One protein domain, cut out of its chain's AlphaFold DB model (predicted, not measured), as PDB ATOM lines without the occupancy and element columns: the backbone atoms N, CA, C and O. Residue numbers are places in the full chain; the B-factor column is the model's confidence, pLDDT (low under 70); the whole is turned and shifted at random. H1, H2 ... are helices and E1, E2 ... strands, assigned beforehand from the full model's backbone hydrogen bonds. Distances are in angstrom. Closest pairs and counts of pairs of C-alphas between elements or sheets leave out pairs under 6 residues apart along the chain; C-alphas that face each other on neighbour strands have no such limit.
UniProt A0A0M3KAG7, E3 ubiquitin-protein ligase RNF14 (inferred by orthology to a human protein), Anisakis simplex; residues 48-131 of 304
ATOM      1  N   LEU A  48      46.682  45.106 -41.800       63.41
ATOM      2  CA  LEU A  48      46.380  43.666 -41.797       63.41
ATOM      3  C   LEU A  48      45.163  43.341 -40.926       63.41
ATOM      4  O   LEU A  48      44.301  42.562 -41.328       63.41
ATOM      5  N   ASN A  49      45.067  43.968 -39.753       70.69
ATOM      6  CA  ASN A  49      43.905  43.810 -38.890       70.69
ATOM      7  C   ASN A  49      42.636  44.352 -39.556       70.69
ATOM      8  O   ASN A  49      41.604  43.698 -39.484       70.69
ATOM      9  N   GLU A  50      42.707  45.503 -40.227       73.44
ATOM     10  CA  GLU A  50      41.558  46.098 -40.917       73.44
ATOM     11  C   GLU A  50      41.039  45.211 -42.060       73.44
ATOM     12  O   GLU A  50      39.834  44.989 -42.161       73.44
ATOM     13  N   VAL A  51      41.935  44.642 -42.873       76.38
ATOM     14  CA  VAL A  51      41.564  43.667 -43.917       76.38
ATOM     15  C   VAL A  51      40.908  42.434 -43.292       76.38
ATOM     16  O   VAL A  51      39.846  42.010 -43.741       76.38
ATOM     17  N   ARG A  52      41.473  41.921 -42.193       74.75
ATOM     18  CA  ARG A  52      40.932  40.761 -41.477       74.75
ATOM     19  C   ARG A  52      39.541  41.019 -40.892       74.75
ATOM     20  O   ARG A  52      38.678  40.153 -40.982       74.75
ATOM     21  N   TYR A  53      39.296  42.194 -40.309       76.75
ATOM     22  CA  TYR A  53      37.966  42.542 -39.793       76.75
ATOM     23  C   TYR A  53      36.922  42.579 -40.912       76.75
ATOM     24  O   TYR A  53      35.856  41.993 -40.750       76.75
ATOM     25  N   ARG A  54      37.254  43.161 -42.072       79.88
ATOM     26  CA  ARG A  54      36.356  43.178 -43.239       79.88
ATOM     27  C   ARG A  54      36.033  41.773 -43.749       79.88
ATOM     28  O   ARG A  54      34.901  41.508 -44.134       79.88
ATOM     29  N   GLU A  55      37.006  40.865 -43.748       82.56
ATOM     30  CA  GLU A  55      36.784  39.470 -44.149       82.56
ATOM     31  C   GLU A  55      35.901  38.708 -43.159       82.56
ATOM     32  O   GLU A  55      35.035  37.940 -43.582       82.56
ATOM     33  N   ILE A  56      36.085  38.935 -41.854       84.56
ATOM     34  CA  ILE A  56      35.241  38.343 -40.809       84.56
ATOM     35  C   ILE A  56      33.805  38.861 -40.933       84.56
ATOM     36  O   ILE A  56      32.874  38.061 -40.902       84.56
ATOM     37  N   GLU A  57      33.619  40.170 -41.122       86.00
ATOM     38  CA  GLU A  57      32.300  40.770 -41.358       86.00
ATOM     39  C   GLU A  57      31.647  40.197 -42.621       86.00
ATOM     40  O   GLU A  57      30.500  39.759 -42.575       86.00
ATOM     41  N   ALA A  58      32.390  40.091 -43.726       84.88
ATOM     42  CA  ALA A  58      31.888  39.504 -44.967       84.88
ATOM     43  C   ALA A  58      31.595  37.998 -44.850       84.88
ATOM     44  O   ALA A  58      30.752  37.462 -45.571       84.88
ATOM     45  N   PHE A  59      32.313  37.269 -43.993       89.31
ATOM     46  CA  PHE A  59      32.000  35.875 -43.684       89.31
ATOM     47  C   PHE A  59      30.727  35.766 -42.841       89.31
ATOM     48  O   PHE A  59      29.878  34.935 -43.154       89.31
ATOM     49  N   ALA A  60      30.570  36.622 -41.830       88.12
ATOM     50  CA  ALA A  60      29.370  36.677 -41.003       88.12
ATOM     51  C   ALA A  60      28.125  37.046 -41.829       88.12
ATOM     52  O   ALA A  60      27.128  36.336 -41.744       88.12
ATOM     53  N   GLU A  61      28.205  38.062 -42.698       87.12
ATOM     54  CA  GLU A  61      27.110  38.451 -43.606       87.12
ATOM     55  C   GLU A  61      26.701  37.276 -44.511       87.12
ATOM     56  O   GLU A  61      25.518  36.961 -44.635       87.12
ATOM     57  N   ARG A  62      27.678  36.554 -45.082       87.75
ATOM     58  CA  ARG A  62      27.405  35.362 -45.903       87.75
ATOM     59  C   ARG A  62      26.776  34.224 -45.108       87.75
ATOM     60  O   ARG A  62      25.885  33.562 -45.634       87.75
ATOM     61  N   ALA A  63      27.237  33.984 -43.883       89.56
ATOM     62  CA  ALA A  63      26.685  32.945 -43.020       89.56
ATOM     63  C   ALA A  63      25.231  33.260 -42.639       89.56
ATOM     64  O   ALA A  63      24.364  32.407 -42.807       89.56
ATOM     65  N   GLU A  64      24.940  34.501 -42.235       88.81
ATOM     66  CA  GLU A  64      23.572  34.949 -41.949       88.81
ATOM     67  C   GLU A  64      22.659  34.837 -43.176       88.81
ATOM     68  O   GLU A  64      21.499  34.442 -43.062       88.81
ATOM     69  N   GLU A  65      23.169  35.161 -44.365       87.75
ATOM     70  CA  GLU A  65      22.404  35.051 -45.604       87.75
ATOM     71  C   GLU A  65      22.197  33.594 -46.049       87.75
ATOM     72  O   GLU A  65      21.169  33.266 -46.645       87.75
ATOM     73  N   GLU A  66      23.131  32.687 -45.760       89.88
ATOM     74  CA  GLU A  66      22.923  31.245 -45.940       89.88
ATOM     75  C   GLU A  66      21.897  30.680 -44.956       89.88
ATOM     76  O   GLU A  66      21.020  29.913 -45.364       89.88
ATOM     77  N   ASP A  67      21.965  31.080 -43.688       90.81
ATOM     78  CA  ASP A  67      20.999  30.679 -42.667       90.81
ATOM     79  C   ASP A  67      19.599  31.191 -43.010       90.81
ATOM     80  O   ASP A  67      18.619  30.447 -42.915       90.81
ATOM     81  N   PHE A  68      19.501  32.430 -43.505       92.38
ATOM     82  CA  PHE A  68      18.258  32.975 -44.033       92.38
ATOM     83  C   PHE A  68      17.742  32.126 -45.195       92.38
ATOM     84  O   PHE A  68      16.608  31.662 -45.144       92.38
ATOM     85  N   ARG A  69      18.564  31.836 -46.211       90.50
ATOM     86  CA  ARG A  69      18.136  31.032 -47.371       90.50
ATOM     87  C   ARG A  69      17.617  29.643 -46.994       90.50
ATOM     88  O   ARG A  69      16.643  29.181 -47.584       90.50
ATOM     89  N   ARG A  70      18.219  29.003 -45.986       91.31
ATOM     90  CA  ARG A  70      17.788  27.691 -45.463       91.31
ATOM     91  C   ARG A  70      16.531  27.764 -44.589       91.31
ATOM     92  O   ARG A  70      15.883  26.739 -44.380       91.31
ATOM     93  N   GLY A  71      16.205  28.940 -44.061       92.06
ATOM     94  CA  GLY A  71      15.032  29.176 -43.228       92.06
ATOM     95  C   GLY A  71      13.713  29.147 -44.003       92.06
ATOM     96  O   GLY A  71      13.669  29.279 -45.227       92.06
ATOM     97  N   PHE A  72      12.616  29.004 -43.259       93.62
ATOM     98  CA  PHE A  72      11.255  29.215 -43.751       93.62
ATOM     99  C   PHE A  72      10.638  30.394 -43.011       93.62
ATOM    100  O   PHE A  72      10.736  30.476 -41.786       93.62
ATOM    101  N   PHE A  73       9.993  31.285 -43.758       94.69
ATOM    102  CA  PHE A  73       9.390  32.501 -43.231       94.69
ATOM    103  C   PHE A  73       7.959  32.643 -43.731       94.69
ATOM    104  O   PHE A  73       7.650  32.334 -44.884       94.69
ATOM    105  N   GLU A  74       7.086  33.108 -42.847       94.38
ATOM    106  CA  GLU A  74       5.693  33.402 -43.160       94.38
ATOM    107  C   GLU A  74       5.570  34.863 -43.587       94.38
ATOM    108  O   GLU A  74       6.015  35.770 -42.887       94.38
ATOM    109  N   CYS A  75       4.994  35.093 -44.765       94.69
ATOM    110  CA  CYS A  75       4.784  36.440 -45.276       94.69
ATOM    111  C   CYS A  75       3.508  37.052 -44.687       94.69
ATOM    112  O   CYS A  75       2.428  36.512 -44.892       94.69
ATOM    113  N   GLU A  76       3.591  38.230 -44.069       90.44
ATOM    114  CA  GLU A  76       2.429  38.899 -43.450       90.44
ATOM    115  C   GLU A  76       1.398  39.447 -44.458       90.44
ATOM    116  O   GLU A  76       0.295  39.831 -44.079       90.44
ATOM    117  N   VAL A  77       1.737  39.489 -45.752       92.06
ATOM    118  CA  VAL A  77       0.853  40.009 -46.811       92.06
ATOM    119  C   VAL A  77      -0.029  38.909 -47.401       92.06
ATOM    120  O   VAL A  77      -1.229  39.108 -47.586       92.06
ATOM    121  N   CYS A  78       0.559  37.752 -47.726       93.88
ATOM    122  CA  CYS A  78      -0.165  36.620 -48.315       93.88
ATOM    123  C   CYS A  78      -0.415  35.462 -47.338       93.88
ATOM    124  O   CYS A  78      -1.142  34.539 -47.695       93.88
ATOM    125  N   PHE A  79       0.156  35.508 -46.128       93.06
ATOM    126  CA  PHE A  79       0.074  34.470 -45.089       93.06
ATOM    127  C   PHE A  79       0.556  33.085 -45.544       93.06
ATOM    128  O   PHE A  79       0.112  32.051 -45.050       93.06
ATOM    129  N   GLU A  80       1.472  33.047 -46.513       93.62
ATOM    130  CA  GLU A  80       2.087  31.811 -46.984       93.62
ATOM    131  C   GLU A  80       3.506  31.667 -46.435       93.62
ATOM    132  O   GLU A  80       4.304  32.609 -46.469       93.62
ATOM    133  N   SER A  81       3.837  30.454 -45.989       93.88
ATOM    134  CA  SER A  81       5.204  30.081 -45.630       93.88
ATOM    135  C   SER A  81       6.015  29.799 -46.893       93.88
ATOM    136  O   SER A  81       5.664  28.925 -47.690       93.88
ATOM    137  N   ARG A  82       7.125  30.513 -47.063       93.31
ATOM    138  CA  ARG A  82       8.054  30.384 -48.194       93.31
ATOM    139  C   ARG A  82       9.476  30.163 -47.671       93.31
ATOM    140  O   ARG A  82       9.762  30.459 -46.511       93.31
ATOM    141  N   SER A  83      10.357  29.593 -48.489       94.31
ATOM    142  CA  SER A  83      11.780  29.491 -48.138       94.31
ATOM    143  C   SER A  83      12.434  30.873 -48.172       94.31
ATOM    144  O   SER A  83      11.937  31.785 -48.838       94.31
ATOM    145  N   GLY A  84      13.568  31.034 -47.488       91.50
ATOM    146  CA  GLY A  84      14.346  32.271 -47.533       91.50
ATOM    147  C   GLY A  84      14.746  32.685 -48.949       91.50
ATOM    148  O   GLY A  84      14.733  33.871 -49.257       91.50
ATOM    149  N   ASP A  85      14.993  31.723 -49.845       90.56
ATOM    150  CA  ASP A  85      15.270  31.990 -51.267       90.56
ATOM    151  C   ASP A  85      14.126  32.725 -51.988       90.56
ATOM    152  O   ASP A  85      14.377  33.515 -52.900       90.56
ATOM    153  N   ASP A  86      12.876  32.502 -51.579       93.31
ATOM    154  CA  ASP A  86      11.680  33.147 -52.136       93.31
ATOM    155  C   ASP A  86      11.240  34.383 -51.332       93.31
ATOM    156  O   ASP A  86      10.228  35.018 -51.652       93.31
ATOM    157  N   CYS A  87      12.000  34.749 -50.300       94.50
ATOM    158  CA  CYS A  87      11.728  35.884 -49.430       94.50
ATOM    159  C   CYS A  87      12.784  36.982 -49.587       94.50
ATOM    160  O   CYS A  87      13.880  36.774 -50.102       94.50
ATOM    161  N   VAL A  88      12.437  38.182 -49.133       93.06
ATOM    162  CA  VAL A  88      13.347  39.323 -49.031       93.06
ATOM    163  C   VAL A  88      13.285  39.844 -47.609       93.06
ATOM    164  O   VAL A  88      12.202  40.146 -47.106       93.06
ATOM    165  N   LYS A  89      14.453  39.955 -46.978       92.44
ATOM    166  CA  LYS A  89      14.620  40.601 -45.678       92.44
ATOM    167  C   LYS A  89      15.003  42.062 -45.880       92.44
ATOM    168  O   LYS A  89      15.989  42.363 -46.555       92.44
ATOM    169  N   PHE A  90      14.215  42.956 -45.300       91.81
ATOM    170  CA  PHE A  90      14.426  44.395 -45.328       91.81
ATOM    171  C   PHE A  90      15.444  44.822 -44.266       91.81
ATOM    172  O   PHE A  90      15.481  44.277 -43.167       91.81
ATOM    173  N   TYR A  91      16.268  45.820 -44.583       88.50
ATOM    174  CA  TYR A  91      17.298  46.350 -43.687       88.50
ATOM    175  C   TYR A  91      17.195  47.876 -43.707       88.50
ATOM    176  O   TYR A  91      17.091  48.433 -44.798       88.50
ATOM    177  N   PRO A  92      17.211  48.561 -42.547       87.62
ATOM    178  CA  PRO A  92      17.543  48.064 -41.202       87.62
ATOM    179  C   PRO A  92      16.377  47.464 -40.387       87.62
ATOM    180  O   PRO A  92      16.603  47.023 -39.267       87.62
ATOM    181  N   CYS A  93      15.141  47.449 -40.894       91.56
ATOM    182  CA  CYS A  93      13.967  47.079 -40.088       91.56
ATOM    183  C   CYS A  93      13.824  45.578 -39.777       91.56
ATOM    184  O   CYS A  93      13.183  45.223 -38.794       91.56
ATOM    185  N   GLY A  94      14.419  44.691 -40.578       89.00
ATOM    186  CA  GLY A  94      14.398  43.243 -40.361       89.00
ATOM    187  C   GLY A  94      13.119  42.529 -40.810       89.00
ATOM    188  O   GLY A  94      13.044  41.313 -40.648       89.00
ATOM    189  N   HIS A  95      12.139  43.234 -41.383       92.88
ATOM    190  CA  HIS A  95      10.896  42.627 -41.870       92.88
ATOM    191  C   HIS A  95      11.135  41.704 -43.069       92.88
ATOM    192  O   HIS A  95      11.981  41.985 -43.920       92.88
ATOM    193  N   ILE A  96      10.386  40.603 -43.146       93.69
ATOM    194  CA  ILE A  96      10.561  39.567 -44.168       93.69
ATOM    195  C   ILE A  96       9.259  39.408 -44.947       93.69
ATOM    196  O   ILE A  96       8.208  39.152 -44.367       93.69
ATOM    197  N   PHE A  97       9.339  39.518 -46.271       95.06
ATOM    198  CA  PHE A  97       8.184  39.373 -47.156       95.06
ATOM    199  C   PHE A  97       8.497  38.478 -48.351       95.06
ATOM    200  O   PHE A  97       9.645  38.355 -48.779       95.06
ATOM    201  N   CYS A  98       7.454  37.880 -48.924       94.94
ATOM    202  CA  CYS A  98       7.570  37.070 -50.130       94.94
ATOM    203  C   CYS A  98       7.961  37.936 -51.340       94.94
ATOM    204  O   CYS A  98       7.385  39.010 -51.535       94.94
ATOM    205  N   LYS A  99       8.879  37.473 -52.202       94.31
ATOM    206  CA  LYS A  99       9.311  38.218 -53.404       94.31
ATOM    207  C   LYS A  99       8.132  38.655 -54.271       94.31
ATOM    208  O   LYS A  99       8.071  39.803 -54.684       94.31
ATOM    209  N   GLN A 100       7.152  37.773 -54.471       93.81
ATOM    210  CA  GLN A 100       5.959  38.055 -55.280       93.81
ATOM    211  C   GLN A 100       5.150  39.244 -54.740       93.81
ATOM    212  O   GLN A 100       4.699  40.092 -55.508       93.81
ATOM    213  N   CYS A 101       5.003  39.310 -53.418       94.25
ATOM    214  CA  CYS A 101       4.279  40.344 -52.694       94.25
ATOM    215  C   CYS A 101       4.978  41.698 -52.873       94.25
ATOM    216  O   CYS A 101       4.350  42.687 -53.248       94.25
ATOM    217  N   VAL A 102       6.300  41.707 -52.679       93.69
ATOM    218  CA  VAL A 102       7.139  42.900 -52.839       93.69
ATOM    219  C   VAL A 102       7.139  43.379 -54.294       93.69
ATOM    220  O   VAL A 102       6.917  44.560 -54.546       93.69
ATOM    221  N   THR A 103       7.297  42.477 -55.270       93.56
ATOM    222  CA  THR A 103       7.257  42.830 -56.699       93.56
ATOM    223  C   THR A 103       5.912  43.439 -57.086       93.56
ATOM    224  O   THR A 103       5.872  44.428 -57.814       93.56
ATOM    225  N   ALA A 104       4.797  42.866 -56.622       92.69
ATOM    226  CA  ALA A 104       3.466  43.384 -56.927       92.69
ATOM    227  C   ALA A 104       3.263  44.793 -56.353       92.69
ATOM    228  O   ALA A 104       2.776  45.673 -57.067       92.69
ATOM    229  N   PHE A 105       3.687  45.010 -55.106       91.50
ATOM    230  CA  PHE A 105       3.631  46.310 -54.449       91.50
ATOM    231  C   PHE A 105       4.461  47.358 -55.200       91.50
ATOM    232  O   PHE A 105       3.930  48.390 -55.606       91.50
ATOM    233  N   TYR A 106       5.730  47.063 -55.499       90.94
ATOM    234  CA  TYR A 106       6.588  48.003 -56.222       90.94
ATOM    235  C   TYR A 106       6.106  48.273 -57.636       90.94
ATOM    236  O   TYR A 106       6.087  49.424 -58.042       90.94
ATOM    237  N   ARG A 107       5.639  47.273 -58.387       90.19
ATOM    238  CA  ARG A 107       5.065  47.510 -59.724       90.19
ATOM    239  C   ARG A 107       3.825  48.390 -59.691       90.19
ATOM    240  O   ARG A 107       3.574  49.121 -60.649       90.19
ATOM    241  N   HIS A 108       3.024  48.288 -58.635       88.56
ATOM    242  CA  HIS A 108       1.880  49.166 -58.449       88.56
ATOM    243  C   HIS A 108       2.340  50.597 -58.161       88.56
ATOM    244  O   HIS A 108       1.938  51.501 -58.888       88.56
ATOM    245  N   GLN A 109       3.265  50.764 -57.213       87.06
ATOM    246  CA  GLN A 109       3.857  52.056 -56.869       87.06
ATOM    247  C   GLN A 109       4.518  52.714 -58.082       87.06
ATOM    248  O   GLN A 109       4.321  53.899 -58.331       87.06
ATOM    249  N   LEU A 110       5.237  51.912 -58.874       87.50
ATOM    250  CA  LEU A 110       5.864  52.302 -60.125       87.50
ATOM    251  C   LEU A 110       4.843  52.999 -61.031       87.50
ATOM    252  O   LEU A 110       5.023  54.164 -61.361       87.50
ATOM    253  N   LYS A 111       3.701  52.373 -61.319       83.81
ATOM    254  CA  LYS A 111       2.674  52.941 -62.211       83.81
ATOM    255  C   LYS A 111       2.086  54.283 -61.771       83.81
ATOM    256  O   LYS A 111       1.613  55.013 -62.638       83.81
ATOM    257  N   GLU A 112       2.083  54.607 -60.481       78.25
ATOM    258  CA  GLU A 112       1.434  55.824 -59.977       78.25
ATOM    259  C   GLU A 112       2.244  57.114 -60.200       78.25
ATOM    260  O   GLU A 112       1.758  58.189 -59.854       78.25
ATOM    261  N   LEU A 113       3.438  57.041 -60.812       61.66
ATOM    262  CA  LEU A 113       4.253  58.182 -61.288       61.66
ATOM    263  C   LEU A 113       4.609  59.260 -60.233       61.66
ATOM    264  O   LEU A 113       5.300  60.219 -60.560       61.66
ATOM    265  N   SER A 114       4.220  59.096 -58.966       64.81
ATOM    266  CA  SER A 114       4.399  60.056 -57.858       64.81
ATOM    267  C   SER A 114       5.317  59.516 -56.752       64.81
ATOM    268  O   SER A 114       5.107  59.715 -55.556       64.81
ATOM    269  N   ILE A 115       6.350  58.775 -57.142       69.25
ATOM    270  CA  ILE A 115       7.165  58.001 -56.201       69.25
ATOM    271  C   ILE A 115       8.312  58.853 -55.682       69.25
ATOM    272  O   ILE A 115       9.156  59.303 -56.456       69.25
ATOM    273  N   LYS A 116       8.384  59.022 -54.360       70.06
ATOM    274  CA  LYS A 116       9.552  59.622 -53.707       70.06
ATOM    275  C   LYS A 116      10.664  58.591 -53.558       70.06
ATOM    276  O   LYS A 116      11.711  58.772 -54.155       70.06
ATOM    277  N   ARG A 117      10.444  57.507 -52.810       83.50
ATOM    278  CA  ARG A 117      11.365  56.363 -52.675       83.50
ATOM    279  C   ARG A 117      10.571  55.098 -52.341       83.50
ATOM    280  O   ARG A 117       9.505  55.200 -51.748       83.50
ATOM    281  N   LEU A 118      11.071  53.927 -52.739       88.31
ATOM    282  CA  LEU A 118      10.446  52.648 -52.382       88.31
ATOM    283  C   LEU A 118      10.756  52.283 -50.923       88.31
ATOM    284  O   LEU A 118      11.917  52.258 -50.507       88.31
ATOM    285  N   GLU A 119       9.702  52.001 -50.165       90.25
ATOM    286  CA  GLU A 119       9.726  51.721 -48.726       90.25
ATOM    287  C   GLU A 119       9.385  50.254 -48.428       90.25
ATOM    288  O   GLU A 119       8.967  49.490 -49.304       90.25
ATOM    289  N   CYS A 120       9.585  49.856 -47.173       91.75
ATOM    290  CA  CYS A 120       9.123  48.578 -46.644       91.75
ATOM    291  C   CYS A 120       7.597  48.436 -46.782       91.75
ATOM    292  O   CYS A 120       6.858  49.414 -46.755       91.75
ATOM    293  N   LEU A 121       7.116  47.196 -46.908       89.94
ATOM    294  CA  LEU A 121       5.684  46.912 -47.070       89.94
ATOM    295  C   LEU A 121       4.877  47.099 -45.773       89.94
ATOM    296  O   LEU A 121       3.650  47.170 -45.824       89.94
ATOM    297  N   ASP A 122       5.546  47.154 -44.621       87.44
ATOM    298  CA  ASP A 122       4.885  47.422 -43.345       87.44
ATOM    299  C   ASP A 122       4.505  48.907 -43.233       87.44
ATOM    300  O   ASP A 122       5.358  49.789 -43.291       87.44
ATOM    301  N   GLN A 123       3.218  49.174 -43.002       79.88
ATOM    302  CA  GLN A 123       2.633  50.518 -42.921       79.88
ATOM    303  C   GLN A 123       3.206  51.374 -41.786       79.88
ATOM    304  O   GLN A 123       3.057  52.593 -41.802       79.88
ATOM    305  N   LYS A 124       3.812  50.753 -40.771       84.50
ATOM    306  CA  LYS A 124       4.439  51.462 -39.643       84.50
ATOM    307  C   LYS A 124       5.938  51.676 -39.835       84.50
ATOM    308  O   LYS A 124       6.598  52.177 -38.924       84.50
ATOM    309  N   CYS A 125       6.486  51.262 -40.974       88.38
ATOM    310  CA  CYS A 125       7.915  51.211 -41.202       88.38
ATOM    311  C   CYS A 125       8.330  52.127 -42.356       88.38
ATOM    312  O   CYS A 125       8.170  51.791 -43.521       88.38
ATOM    313  N   GLU A 126       8.977  53.243 -42.027       83.88
ATOM    314  CA  GLU A 126       9.512  54.209 -43.003       83.88
ATOM    315  C   GLU A 126      10.912  53.816 -43.521       83.88
ATOM    316  O   GLU A 126      11.681  54.644 -44.016       83.88
ATOM    317  N   SER A 127      11.315  52.549 -43.358       87.31
ATOM    318  CA  SER A 127      12.627  52.103 -43.825       87.31
ATOM    319  C   SER A 127      12.650  52.012 -45.348       87.31
ATOM    320  O   SER A 127      11.798  51.351 -45.946       87.31
ATOM    321  N   LEU A 128      13.671  52.603 -45.958       89.00
ATOM    322  CA  LEU A 128      13.884  52.576 -47.401       89.00
ATOM    323  C   LEU A 128      14.433  51.224 -47.860       89.00
ATOM    324  O   LEU A 128      15.269  50.620 -47.187       89.00
ATOM    325  N   ALA A 129      14.006  50.783 -49.040       88.56
ATOM    326  CA  ALA A 129      14.578  49.610 -49.682       88.56
ATOM    327  C   ALA A 129      15.989  49.914 -50.216       88.56
ATOM    328  O   ALA A 129      16.212  50.905 -50.913       88.56
ATOM    329  N   SER A 130      16.944  49.037 -49.911       88.88
ATOM    330  CA  SER A 130      18.308  49.091 -50.442       88.88
ATOM    331  C   SER A 130      18.343  48.675 -51.915       88.88
ATOM    332  O   SER A 130      17.573  47.823 -52.356       88.88
ATOM    333  N   GLU A 131      19.300  49.203 -52.677       87.38
ATOM    334  CA  GLU A 131      19.486  48.875 -54.096       87.38
ATOM    335  C   GLU A 131      19.658  47.362 -54.329       87.38
ATOM    336  O   GLU A 131      19.083  46.804 -55.265       87.38
TER     337      GLU A 131
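What this domain is: This is residues 48 to 131 of the 304 residues of the protein "E3 ubiquitin-protein ligase RNF14 (inferred by orthology to a human protein)" of Anisakis simplex (UniProt A0A0M3KAG7). A long helix, H1, sticks out as an arm, its residues 48 to 64 standing free, from a small body of two short strand hairpins and a second, shorter helix, H2. The hairpins E1-E2 and E3-E4 lie next to each other, H2 leads away from the second, and a 20-residue tail with no named element, residues 112 to 131, loops out past the end of H2 and folds back. The printed part has 84 residues with two named helices and four named strands, in the order H1, E1, E2, E3, E4, H2; each hairpin is an antiparallel two-strand sheet, and the class is mixed, helices and strands. The whole is loose, with a radius of gyration of the C-alphas of 15.5 A, and elongated, spanning 50 by 30 by 20 A.

How they stand to each other: H1, residues 48 to 70, is joined by a tight link of one residue to E1, residues 72 to 74. E1 and E2, residues 81 to 83, form a hairpin, antiparallel at 145 degrees between their directions, with N 73 and O 82 within hydrogen-bond range at 2.9 A. The closest C-alphas of H1 and E2 are those of Arg 69 and Ser 83, 6.6 A apart. E3, residues 87 to 89, and H1 are near each other, with 6 pairs of C-alphas within 10 A. E2 and E3 meet only through their link of 3 residues, which is tight. E3 and E4, residues 96 to 98, form the second hairpin, antiparallel at 154 degrees, with N 88 and O 97 at 2.8 A and N 97 and O 88 at 3.0 A. Between the hairpins, the closest C-alphas of E1 and E4 are those of Phe 73 and Ile 96, 7.2 A apart. H2, residues 99 to 111, follows E4 directly, and its closest C-alpha to E3 is that of Lys 99, 5.2 A from that of Cys 87. H1 and H2 are apart. In both helices every O i to N i+4 pair is within hydrogen-bond range.

Where its parts are: H1 begins at C-alpha 48 (46.380, 43.666, -41.797) and runs 33.0 A to C-alpha 70 (17.788, 27.691, -45.463). E1 measures 7.0 A, E2 7.1 A, E3 6.7 A and E4 7.1 A. H2 runs 18.4 A and ends at C-alpha 111 (2.674, 52.941, -62.211).

The domain as a whole: The two C-alphas farthest apart, those of Leu 48 and Glu 112, are 50.0 A apart. Residues 111 to 116 also stand free; without the free stretches, the body of 61 residues spans 30 by 22 by 20 A. The printed part has no cut, and no link between named elements is long. The mean pLDDT of the printed part is 87.6, with residue 48 and residues 113 to 115 under 70.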